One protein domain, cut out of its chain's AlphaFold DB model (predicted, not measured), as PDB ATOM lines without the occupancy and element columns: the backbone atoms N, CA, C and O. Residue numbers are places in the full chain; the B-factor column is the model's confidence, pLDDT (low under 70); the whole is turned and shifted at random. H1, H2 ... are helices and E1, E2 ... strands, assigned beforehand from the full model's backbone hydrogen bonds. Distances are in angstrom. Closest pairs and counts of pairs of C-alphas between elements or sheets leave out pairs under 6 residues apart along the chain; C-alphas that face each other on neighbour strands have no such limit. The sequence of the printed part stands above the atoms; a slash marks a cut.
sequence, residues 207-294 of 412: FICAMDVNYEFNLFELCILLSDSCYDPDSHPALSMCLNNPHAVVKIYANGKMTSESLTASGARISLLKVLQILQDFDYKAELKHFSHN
ATOM      1  N   PHE A 207     107.899  50.709   7.484       94.75
ATOM      2  CA  PHE A 207     107.855  52.044   6.911       94.75
ATOM      3  C   PHE A 207     107.637  53.041   8.036       94.75
ATOM      4  O   PHE A 207     106.664  52.947   8.784       94.75
ATOM      5  N   ILE A 208     108.559  53.988   8.151       94.81
ATOM      6  CA  ILE A 208     108.613  54.969   9.220       94.81
ATOM      7  C   ILE A 208     108.449  56.352   8.611       94.81
ATOM      8  O   ILE A 208     109.224  56.782   7.758       94.81
ATOM      9  N   CYS A 209     107.454  57.083   9.091       94.94
ATOM     10  CA  CYS A 209     107.357  58.518   8.874       94.94
ATOM     11  C   CYS A 209     107.594  59.238  10.196       94.94
ATOM     12  O   CYS A 209     107.288  58.725  11.271       94.94
ATOM     13  N   ALA A 210     108.141  60.440  10.115       94.81
ATOM     14  CA  ALA A 210     108.347  61.317  11.247       94.81
ATOM     15  C   ALA A 210     107.908  62.727  10.881       94.81
ATOM     16  O   ALA A 210     108.105  63.182   9.753       94.81
ATOM     17  N   MET A 211     107.347  63.429  11.853       95.25
ATOM     18  CA  MET A 211     107.032  64.834  11.724       95.25
ATOM     19  C   MET A 211     107.329  65.584  13.010       95.25
ATOM     20  O   MET A 211     107.220  65.031  14.102       95.25
ATOM     21  N   ASP A 212     107.662  66.856  12.861       95.12
ATOM     22  CA  ASP A 212     107.817  67.774  13.978       95.12
ATOM     23  C   ASP A 212     106.688  68.798  13.918       95.12
ATOM     24  O   ASP A 212     106.456  69.422  12.872       95.12
ATOM     25  N   VAL A 213     106.003  68.989  15.042       94.94
ATOM     26  CA  VAL A 213     104.998  70.038  15.211       94.94
ATOM     27  C   VAL A 213     105.527  71.170  16.084       94.94
ATOM     28  O   VAL A 213     106.514  71.043  16.805       94.94
ATOM     29  N   ASN A 214     104.895  72.335  16.006       94.50
ATOM     30  CA  ASN A 214     105.260  73.519  16.783       94.50
ATOM     31  C   ASN A 214     104.626  73.573  18.186       94.50
ATOM     32  O   ASN A 214     104.344  74.669  18.667       94.50
ATOM     33  N   TYR A 215     104.407  72.426  18.826       94.75
ATOM     34  CA  TYR A 215     103.662  72.335  20.076       94.75
ATOM     35  C   TYR A 215     104.348  71.393  21.068       94.75
ATOM     36  O   TYR A 215     104.848  70.345  20.668       94.75
ATOM     37  N   GLU A 216     104.365  71.764  22.349       95.50
ATOM     38  CA  GLU A 216     104.872  70.920  23.435       95.50
ATOM     39  C   GLU A 216     103.707  70.218  24.129       95.50
ATOM     40  O   GLU A 216     102.737  70.853  24.545       95.50
ATOM     41  N   PHE A 217     103.798  68.899  24.251       95.06
ATOM     42  CA  PHE A 217     102.715  68.068  24.748       95.06
ATOM     43  C   PHE A 217     102.938  67.636  26.194       95.06
ATOM     44  O   PHE A 217     104.014  67.163  26.565       95.06
ATOM     45  N   ASN A 218     101.869  67.695  26.987       95.88
ATOM     46  CA  ASN A 218     101.791  66.962  28.241       95.88
ATOM     47  C   ASN A 218     101.333  65.526  27.948       95.88
ATOM     48  O   ASN A 218     100.162  65.286  27.659       95.88
ATOM     49  N   LEU A 219     102.263  64.570  28.005       96.62
ATOM     50  CA  LEU A 219     101.994  63.183  27.611       96.62
ATOM     51  C   LEU A 219     101.004  62.468  28.544       96.62
ATOM     52  O   LEU A 219     100.226  61.648  28.070       96.62
ATOM     53  N   PHE A 220     100.965  62.814  29.836       96.31
ATOM     54  CA  PHE A 220      99.964  62.261  30.758       96.31
ATOM     55  C   PHE A 220      98.551  62.717  30.398       96.31
ATOM     56  O   PHE A 220      97.614  61.927  30.432       96.31
ATOM     57  N   GLU A 221      98.400  63.990  30.032       95.38
ATOM     58  CA  GLU A 221      97.119  64.548  29.601       95.38
ATOM     59  C   GLU A 221      96.673  63.935  28.272       95.38
ATOM     60  O   GLU A 221      95.541  63.469  28.159       95.38
ATOM     61  N   LEU A 222      97.584  63.840  27.298       94.88
ATOM     62  CA  LEU A 222      97.296  63.183  26.024       94.88
ATOM     63  C   LEU A 222      96.886  61.721  26.199       94.88
ATOM     64  O   LEU A 222      95.971  61.282  25.513       94.88
ATOM     65  N   CYS A 223      97.515  60.982  27.117       95.50
ATOM     66  CA  CYS A 223      97.180  59.578  27.368       95.50
ATOM     67  C   CYS A 223      95.739  59.400  27.867       95.50
ATOM     68  O   CYS A 223      95.114  58.375  27.616       95.50
ATOM     69  N   ILE A 224      95.201  60.399  28.571       94.00
ATOM     70  CA  ILE A 224      93.814  60.391  29.051       94.00
ATOM     71  C   ILE A 224      92.843  60.754  27.917       94.00
ATOM     72  O   ILE A 224      91.718  60.258  27.886       94.00
ATOM     73  N   LEU A 225      93.257  61.634  26.998       92.56
ATOM     74  CA  LEU A 225      92.418  62.130  25.902       92.56
ATOM     75  C   LEU A 225      92.362  61.177  24.704       92.56
ATOM     76  O   LEU A 225      91.314  61.038  24.071       92.56
ATOM     77  N   LEU A 226      93.484  60.544  24.368       92.00
ATOM     78  CA  LEU A 226      93.614  59.681  23.201       92.00
ATOM     79  C   LEU A 226      93.198  58.249  23.548       92.00
ATOM     80  O   LEU A 226      93.777  57.609  24.425       92.00
ATOM     81  N   SER A 227      92.210  57.731  22.821       87.38
ATOM     82  CA  SER A 227      91.833  56.314  22.891       87.38
ATOM     83  C   SER A 227      92.962  55.423  22.370       87.38
ATOM     84  O   SER A 227      93.739  55.850  21.516       87.38
ATOM     85  N   ASP A 228      93.048  54.195  22.889       88.94
ATOM     86  CA  ASP A 228      94.054  53.195  22.501       88.94
ATOM     87  C   ASP A 228      95.502  53.715  22.587       88.94
ATOM     88  O   ASP A 228      96.367  53.369  21.776       88.94
ATOM     89  N   SER A 229      95.756  54.572  23.584       94.81
ATOM     90  CA  SER A 229      97.072  55.123  23.887       94.81
ATOM     91  C   SER A 229      97.599  54.645  25.240       94.81
ATOM     92  O   SER A 229      96.843  54.379  26.173       94.81
ATOM     93  N   CYS A 230      98.919  54.517  25.334       95.06
ATOM     94  CA  CYS A 230      99.636  54.124  26.535       95.06
ATOM     95  C   CYS A 230     100.864  55.018  26.709       95.06
ATOM     96  O   CYS A 230     101.601  55.287  25.753       95.06
ATOM     97  N   TYR A 231     101.092  55.472  27.937       97.38
ATOM     98  CA  TYR A 231     102.274  56.234  28.300       97.38
ATOM     99  C   TYR A 231     102.800  55.775  29.657       97.38
ATOM    100  O   TYR A 231     102.140  55.949  30.681       97.38
ATOM    101  N   ASP A 232     104.010  55.223  29.636       94.88
ATOM    102  CA  ASP A 232     104.779  54.862  30.819       94.88
ATOM    103  C   ASP A 232     106.184  55.482  30.700       94.88
ATOM    104  O   ASP A 232     106.998  54.979  29.920       94.88
ATOM    105  N   PRO A 233     106.478  56.580  31.424       94.25
ATOM    106  CA  PRO A 233     107.757  57.282  31.324       94.25
ATOM    107  C   PRO A 233     108.955  56.460  31.805       94.25
ATOM    108  O   PRO A 233     110.073  56.754  31.380       94.25
ATOM    109  N   ASP A 234     108.741  55.465  32.673       95.12
ATOM    110  CA  ASP A 234     109.815  54.608  33.179       95.12
ATOM    111  C   ASP A 234     110.245  53.587  32.111       95.12
ATOM    112  O   ASP A 234     111.417  53.217  32.033       95.12
ATOM    113  N   SER A 235     109.310  53.190  31.242       93.81
ATOM    114  CA  SER A 235     109.548  52.274  30.123       93.81
ATOM    115  C   SER A 235     109.982  52.997  28.841       93.81
ATOM    116  O   SER A 235     110.973  52.622  28.205       93.81
ATOM    117  N   HIS A 236     109.269  54.054  28.435       94.06
ATOM    118  CA  HIS A 236     109.555  54.769  27.191       94.06
ATOM    119  C   HIS A 236     109.168  56.261  27.251       94.06
ATOM    120  O   HIS A 236     108.059  56.605  27.652       94.06
ATOM    121  N   PRO A 237     110.008  57.188  26.743       95.62
ATOM    122  CA  PRO A 237     109.757  58.633  26.833       95.62
ATOM    123  C   PRO A 237     108.667  59.160  25.881       95.62
ATOM    124  O   PRO A 237     108.488  60.375  25.770       95.62
ATOM    125  N   ALA A 238     107.982  58.284  25.144       97.19
ATOM    126  CA  ALA A 238     106.950  58.654  24.183       97.19
ATOM    127  C   ALA A 238     105.632  57.963  24.517       97.19
ATOM    128  O   ALA A 238     105.612  56.783  24.869       97.19
ATOM    129  N   LEU A 239     104.534  58.686  24.328       97.75
ATOM    130  CA  LEU A 239     103.200  58.101  24.319       97.75
ATOM    131  C   LEU A 239     103.047  57.278  23.044       97.75
ATOM    132  O   LEU A 239     103.304  57.788  21.954       97.75
ATOM    133  N   SER A 240     102.635  56.023  23.176       96.94
ATOM    134  CA  SER A 240     102.394  55.117  22.053       96.94
ATOM    135  C   SER A 240     100.897  54.931  21.848       96.94
ATOM    136  O   SER A 240     100.164  54.765  22.816       96.94
ATOM    137  N   MET A 241     100.437  54.949  20.600       95.25
ATOM    138  CA  MET A 241      99.047  54.681  20.237       95.25
ATOM    139  C   MET A 241      98.973  53.815  18.981       95.25
ATOM    140  O   MET A 241      99.810  53.943  18.083       95.25
ATOM    141  N   CYS A 242      97.956  52.964  18.896       94.06
ATOM    142  CA  CYS A 242      97.713  52.121  17.727       94.06
ATOM    143  C   CYS A 242      96.515  52.650  16.935       94.06
ATOM    144  O   CYS A 242      95.480  52.986  17.500       94.06
ATOM    145  N   LEU A 243      96.649  52.725  15.613       93.25
ATOM    146  CA  LEU A 243      95.556  53.041  14.699       93.25
ATOM    147  C   LEU A 243      95.214  51.790  13.897       93.25
ATOM    148  O   LEU A 243      96.116  51.092  13.449       93.25
ATOM    149  N   ASN A 244      93.921  51.547  13.673       89.25
ATOM    150  CA  ASN A 244      93.449  50.386  12.909       89.25
ATOM    151  C   ASN A 244      93.285  50.674  11.411       89.25
ATOM    152  O   ASN A 244      93.454  49.783  10.586       89.25
ATOM    153  N   ASN A 245      92.971  51.917  11.035       86.94
ATOM    154  CA  ASN A 245      92.775  52.300   9.639       86.94
ATOM    155  C   ASN A 245      93.518  53.610   9.324       86.94
ATOM    156  O   ASN A 245      92.979  54.685   9.603       86.94
ATOM    157  N   PRO A 246      94.721  53.569   8.729       90.50
ATOM    158  CA  PRO A 246      95.490  52.367   8.401       90.50
ATOM    159  C   PRO A 246      96.135  51.753   9.651       90.50
ATOM    160  O   PRO A 246      96.352  52.459  10.638       90.50
ATOM    161  N   HIS A 247      96.465  50.458   9.595       93.12
ATOM    162  CA  HIS A 247      97.161  49.787  10.690       93.12
ATOM    163  C   HIS A 247      98.557  50.394  10.886       93.12
ATOM    164  O   HIS A 247      99.435  50.272  10.019       93.12
ATOM    165  N   ALA A 248      98.757  51.094  12.000       95.81
ATOM    166  CA  ALA A 248     100.015  51.758  12.306       95.81
ATOM    167  C   ALA A 248     100.185  51.991  13.806       95.81
ATOM    168  O   ALA A 248      99.213  52.213  14.527       95.81
ATOM    169  N   VAL A 249     101.436  52.047  14.244       96.62
ATOM    170  CA  VAL A 249     101.801  52.479  15.593       96.62
ATOM    171  C   VAL A 249     102.334  53.897  15.504       96.62
ATOM    172  O   VAL A 249     103.261  54.160  14.742       96.62
ATOM    173  N   VAL A 250     101.761  54.822  16.269       97.25
ATOM    174  CA  VAL A 250     102.210  56.215  16.355       97.25
ATOM    175  C   VAL A 250     102.800  56.470  17.734       97.25
ATOM    176  O   VAL A 250     102.221  56.097  18.747       97.25
ATOM    177  N   LYS A 251     103.953  57.133  17.769       97.50
ATOM    178  CA  LYS A 251     104.619  57.594  18.986       97.50
ATOM    179  C   LYS A 251     104.645  59.116  19.005       97.50
ATOM    180  O   LYS A 251     105.024  59.737  18.011       97.50
ATOM    181  N   ILE A 252     104.264  59.706  20.133       97.62
ATOM    182  CA  ILE A 252     104.227  61.153  20.367       97.62
ATOM    183  C   ILE A 252     105.206  61.486  21.488       97.62
ATOM    184  O   ILE A 252     105.115  60.956  22.594       97.62
ATOM    185  N   TYR A 253     106.140  62.386  21.204       97.81
ATOM    186  CA  TYR A 253     107.129  62.870  22.157       97.81
ATOM    187  C   TYR A 253     106.704  64.229  22.717       97.81
ATOM    188  O   TYR A 253     106.117  65.053  22.015       97.81
ATOM    189  N   ALA A 254     107.063  64.498  23.975       96.50
ATOM    190  CA  ALA A 254     106.693  65.736  24.668       96.50
ATOM    191  C   ALA A 254     107.160  67.010  23.934       96.50
ATOM    192  O   ALA A 254     106.513  68.048  24.006       96.50
ATOM    193  N   ASN A 255     108.257  66.926  23.178       96.06
ATOM    194  CA  ASN A 255     108.824  68.041  22.415       96.06
ATOM    195  C   ASN A 255     108.110  68.340  21.081       96.06
ATOM    196  O   ASN A 255     108.616  69.143  20.297       96.06
ATOM    197  N   GLY A 256     106.999  67.665  20.781       94.81
ATOM    198  CA  GLY A 256     106.268  67.856  19.529       94.81
ATOM    199  C   GLY A 256     106.760  67.000  18.365       94.81
ATOM    200  O   GLY A 256     106.257  67.139  17.251       94.81
ATOM    201  N   LYS A 257     107.726  66.102  18.580       96.94
ATOM    202  CA  LYS A 257     108.076  65.096  17.576       96.94
ATOM    203  C   LYS A 257     107.038  63.981  17.584       96.94
ATOM    204  O   LYS A 257     106.607  63.525  18.640       96.94
ATOM    205  N   MET A 258     106.670  63.505  16.404       97.19
ATOM    206  CA  MET A 258     105.777  62.368  16.223       97.19
ATOM    207  C   MET A 258     106.359  61.419  15.182       97.19
ATOM    208  O   MET A 258     106.907  61.859  14.172       97.19
ATOM    209  N   THR A 259     106.246  60.116  15.412       97.38
ATOM    210  CA  THR A 259     106.696  59.083  14.468       97.38
ATOM    211  C   THR A 259     105.611  58.044  14.276       97.38
ATOM    212  O   THR A 259     104.947  57.687  15.240       97.38
ATOM    213  N   SER A 260     105.445  57.531  13.064       97.25
ATOM    214  CA  SER A 260     104.549  56.411  12.782       97.25
ATOM    215  C   SER A 260     105.296  55.272  12.124       97.25
ATOM    216  O   SER A 260     106.079  55.517  11.205       97.25
ATOM    217  N   GLU A 261     104.956  54.053  12.501       96.56
ATOM    218  CA  GLU A 261     105.453  52.813  11.922       96.56
ATOM    219  C   GLU A 261     104.264  52.054  11.309       96.56
ATOM    220  O   GLU A 261     103.221  51.907  11.948       96.56
ATOM    221  N   SER A 262     104.381  51.606  10.056       95.88
ATOM    222  CA  SER A 262     103.336  50.849   9.349       95.88
ATOM    223  C   SER A 262     103.940  49.861   8.342       95.88
ATOM    224  O   SER A 262     105.132  49.914   8.030       95.88
ATOM    225  N   LEU A 263     103.104  48.967   7.808       93.00
ATOM    226  CA  LEU A 263     103.461  48.005   6.755       93.00
ATOM    227  C   LEU A 263     103.566  48.645   5.362       93.00
ATOM    228  O   LEU A 263     104.065  48.015   4.431       93.00
ATOM    229  N   THR A 264     103.092  49.885   5.205       94.06
ATOM    230  CA  THR A 264     103.171  50.639   3.946       94.06
ATOM    231  C   THR A 264     103.599  52.081   4.191       94.06
ATOM    232  O   THR A 264     103.273  52.674   5.223       94.06
ATOM    233  N   ALA A 265     104.284  52.680   3.212       92.25
ATOM    234  CA  ALA A 265     104.690  54.084   3.274       92.25
ATOM    235  C   ALA A 265     103.484  55.036   3.382       92.25
ATOM    236  O   ALA A 265     103.487  55.979   4.178       92.25
ATOM    237  N   SER A 266     102.415  54.763   2.625       93.06
ATOM    238  CA  SER A 266     101.167  55.528   2.694       93.06
ATOM    239  C   SER A 266     100.483  55.386   4.051       93.06
ATOM    240  O   SER A 266     100.003  56.384   4.585       93.06
ATOM    241  N   GLY A 267     100.470  54.177   4.619       94.56
ATOM    242  CA  GLY A 267      99.895  53.900   5.931       94.56
ATOM    243  C   GLY A 267     100.557  54.724   7.030       94.56
ATOM    244  O   GLY A 267      99.872  55.436   7.759       94.56
ATOM    245  N   ALA A 268     101.891  54.718   7.077       95.31
ATOM    246  CA  ALA A 268     102.662  55.528   8.018       95.31
ATOM    247  C   ALA A 268     102.323  57.028   7.874       95.31
ATOM    248  O   ALA A 268     101.900  57.683   8.830       95.31
ATOM    249  N   ARG A 269     102.396  57.565   6.648       94.25
ATOM    250  CA  ARG A 269     102.087  58.978   6.378       94.25
ATOM    251  C   ARG A 269     100.675  59.367   6.821       94.25
ATOM    252  O   ARG A 269     100.503  60.386   7.488       94.25
ATOM    253  N   ILE A 270      99.671  58.582   6.432       94.06
ATOM    254  CA  ILE A 270      98.265  58.864   6.744       94.06
ATOM    255  C   ILE A 270      98.042  58.825   8.256       94.06
ATOM    256  O   ILE A 270      97.368  59.710   8.777       94.06
ATOM    257  N   SER A 271      98.633  57.868   8.973       95.44
ATOM    258  CA  SER A 271      98.484  57.777  10.428       95.44
ATOM    259  C   SER A 271      99.017  59.003  11.158       95.44
ATOM    260  O   SER A 271      98.327  59.520  12.032       95.44
ATOM    261  N   LEU A 272     100.176  59.541  10.767       95.12
ATOM    262  CA  LEU A 272     100.660  60.802  11.343       95.12
ATOM    263  C   LEU A 272      99.691  61.959  11.102       95.12
ATOM    264  O   LEU A 272      99.379  62.701  12.029       95.12
ATOM    265  N   LEU A 273      99.198  62.104   9.872       94.12
ATOM    266  CA  LEU A 273      98.275  63.185   9.524       94.12
ATOM    267  C   LEU A 273      96.944  63.060  10.277       94.12
ATOM    268  O   LEU A 273      96.424  64.069  10.750       94.12
ATOM    269  N   LYS A 274      96.439  61.836  10.469       93.44
ATOM    270  CA  LYS A 274      95.247  61.572  11.286       93.44
ATOM    271  C   LYS A 274      95.451  61.969  12.741       93.44
ATOM    272  O   LYS A 274      94.607  62.656  13.301       93.44
ATOM    273  N   VAL A 275      96.576  61.595  13.349       94.19
ATOM    274  CA  VAL A 275      96.847  61.980  14.743       94.19
ATOM    275  C   VAL A 275      97.031  63.494  14.868       94.19
ATOM    276  O   VAL A 275      96.511  64.087  15.807       94.19
ATOM    277  N   LEU A 276      97.680  64.149  13.899       94.44
ATOM    278  CA  LEU A 276      97.759  65.613  13.868       94.44
ATOM    279  C   LEU A 276      96.370  66.260  13.831       94.44
ATOM    280  O   LEU A 276      96.139  67.242  14.531       94.44
ATOM    281  N   GLN A 277      95.453  65.712  13.032       92.00
ATOM    282  CA  GLN A 277      94.075  66.185  12.954       92.00
ATOM    283  C   GLN A 277      93.342  66.005  14.285       92.00
ATOM    284  O   GLN A 277      92.780  66.971  14.786       92.00
ATOM    285  N   ILE A 278      93.427  64.822  14.901       92.19
ATOM    286  CA  ILE A 278      92.818  64.545  16.213       92.19
ATOM    287  C   ILE A 278      93.310  65.551  17.262       92.19
ATOM    288  O   ILE A 278      92.521  66.087  18.033       92.19
ATOM    289  N   LEU A 279      94.610  65.856  17.274       92.94
ATOM    290  CA  LEU A 279      95.172  66.857  18.182       92.94
ATOM    291  C   LEU A 279      94.608  68.260  17.903       92.94
ATOM    292  O   LEU A 279      94.258  68.975  18.838       92.94
ATOM    293  N   GLN A 280      94.479  68.653  16.635       91.62
ATOM    294  CA  GLN A 280      93.860  69.933  16.271       91.62
ATOM    295  C   GLN A 280      92.388  70.013  16.700       91.62
ATOM    296  O   GLN A 280      91.946  71.077  17.129       91.62
ATOM    297  N   ASP A 281      91.655  68.900  16.635       91.62
ATOM    298  CA  ASP A 281      90.251  68.817  17.054       91.62
ATOM    299  C   ASP A 281      90.084  68.951  18.582       91.62
ATOM    300  O   ASP A 281      89.047  69.413  19.054       91.62
ATOM    301  N   PHE A 282      91.122  68.624  19.363       90.81
ATOM    302  CA  PHE A 282      91.207  68.888  20.808       90.81
ATOM    303  C   PHE A 282      91.734  70.299  21.150       90.81
ATOM    304  O   PHE A 282      92.206  70.530  22.262       90.81
ATOM    305  N   ASP A 283      91.672  71.250  20.210       89.19
ATOM    306  CA  ASP A 283      92.151  72.636  20.349       89.19
ATOM    307  C   ASP A 283      93.675  72.788  20.575       89.19
ATOM    308  O   ASP A 283      94.164  73.882  20.897       89.19
ATOM    309  N   TYR A 284      94.476  71.739  20.337       90.44
ATOM    310  CA  TYR A 284      95.929  71.891  20.301       90.44
ATOM    311  C   TYR A 284      96.337  72.665  19.043       90.44
ATOM    312  O   TYR A 284      96.054  72.268  17.911       90.44
ATOM    313  N   LYS A 285      97.090  73.757  19.217       91.19
ATOM    314  CA  LYS A 285      97.622  74.579  18.111       91.19
ATOM    315  C   LYS A 285      98.837  73.930  17.438       91.19
ATOM    316  O   LYS A 285      99.851  74.587  17.218       91.19
ATOM    317  N   ALA A 286      98.749  72.631  17.168       89.25
ATOM    318  CA  ALA A 286      99.799  71.843  16.551       89.25
ATOM    319  C   ALA A 286      99.820  72.078  15.034       89.25
ATOM    320  O   ALA A 286      98.927  71.663  14.294       89.25
ATOM    321  N   GLU A 287     100.871  72.733  14.559       89.06
ATOM    322  CA  GLU A 287     101.155  72.966  13.148       89.06
ATOM    323  C   GLU A 287     102.407  72.203  12.719       89.06
ATOM    324  O   GLU A 287     103.455  72.255  13.369       89.06
ATOM    325  N   LEU A 288     102.303  71.543  11.565       91.19
ATOM    326  CA  LEU A 288     103.401  70.819  10.937       91.19
ATOM    327  C   LEU A 288     104.552  71.768  10.550       91.19
ATOM    328  O   LEU A 288     104.346  72.713   9.776       91.19
ATOM    329  N   LYS A 289     105.758  71.469  11.051       91.06
ATOM    330  CA  LYS A 289     107.022  72.169  10.754       91.06
ATOM    331  C   LYS A 289     107.952  71.375   9.847       91.06
ATOM    332  O   LYS A 289     108.565  71.952   8.958       91.06
ATOM    333  N   HIS A 290     108.098  70.081  10.102       90.50
ATOM    334  CA  HIS A 290     108.976  69.205   9.334       90.50
ATOM    335  C   HIS A 290     108.301  67.857   9.137       90.50
ATOM    336  O   HIS A 290     107.570  67.403  10.012       90.50
ATOM    337  N   PHE A 291     108.558  67.231   7.995       90.81
ATOM    338  CA  PHE A 291     108.114  65.885   7.679       90.81
ATOM    339  C   PHE A 291     109.266  65.136   7.001       90.81
ATOM    340  O   PHE A 291     109.965  65.706   6.161       90.81
ATOM    341  N   SER A 292     109.464  63.872   7.360       90.38
ATOM    342  CA  SER A 292     110.479  62.987   6.783       90.38
ATOM    343  C   SER A 292     110.023  61.530   6.817       90.38
ATOM    344  O   SER A 292     109.186  61.166   7.639       90.38
ATOM    345  N   HIS A 293     110.605  60.685   5.971       90.75
ATOM    346  CA  HIS A 293     110.396  59.236   5.971       90.75
ATOM    347  C   HIS A 293     111.744  58.508   5.891       90.75
ATOM    348  O   HIS A 293     112.725  59.100   5.433       90.75
ATOM    349  N   ASN A 294     111.812  57.260   6.364       90.81
ATOM    350  CA  ASN A 294     113.004  56.430   6.171       90.81
ATOM    351  C   ASN A 294     113.137  56.026   4.703       90.81
ATOM    352  O   ASN A 294     112.139  55.805   4.025       90.81
TER     353      ASN A 294
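What this domain is: This is residues 207 to 294 of the 412 residues of the protein "uncharacterized protein LOC115630523" of Drosophila lebanonensis (UniProt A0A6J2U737). One twisted sheet of five strands curls round the long helix H2, while the short helix H1 covers E2 on the same face: two layers, sheet and helices. The printed part has 88 residues with two named helices and five named strands, in the order E1 H1 E2 E3 E4 H2 E5. The sheet's order is E2 E3 E4 E1 E5, antiparallel; the class is mixed. The whole is compact, with a radius of gyration of the C-alphas of 11.8 A and spans of 30 by 26 by 21 A.

How they stand to each other: E1, residues 207 to 213, is antiparallel to edge strand E5, residues 288 to 293; N 210 and O 292 are 2.8 A apart. H1, residues 219 to 225, is on the sheet over edge strand E2, residues 238 to 244; their closest C-alphas, Leu 219 and Leu 239, are 6.2 A apart. E2, E3, residues 247 to 253, and E4, residues 257 to 262, form a meander, each strand the antiparallel neighbour of the one before, in two hairpins; N 241 and O 250, like N 251 and O 259, are 2.8 A apart. E4 and E1 are antiparallel, with N 209 and O 260 3.0 A apart. H2, residues 265 to 281, touches E4; the closest C-alphas, Ser 262 and Ala 268, are 4.9 A apart. H1 and H2 are apart. E4, H2 and E5 form a split strand-helix-strand unit, E1 between its strands, with a right-handed crossover. In H1 and H2 every O i to N i+4 pair is within hydrogen-bond range.

Where its parts are: E1 begins at C-alpha 207, (107.855, 52.044, 6.911), and spans 20.0 A; H2 spans 24.8 A; E5 ends at C-alpha 293, (110.396, 59.236, 5.971).

The domain as a whole: The printed part has no cut. The link from H1 to E2, residues 226 to 237, is long. No printed residue is under 70 in pLDDT.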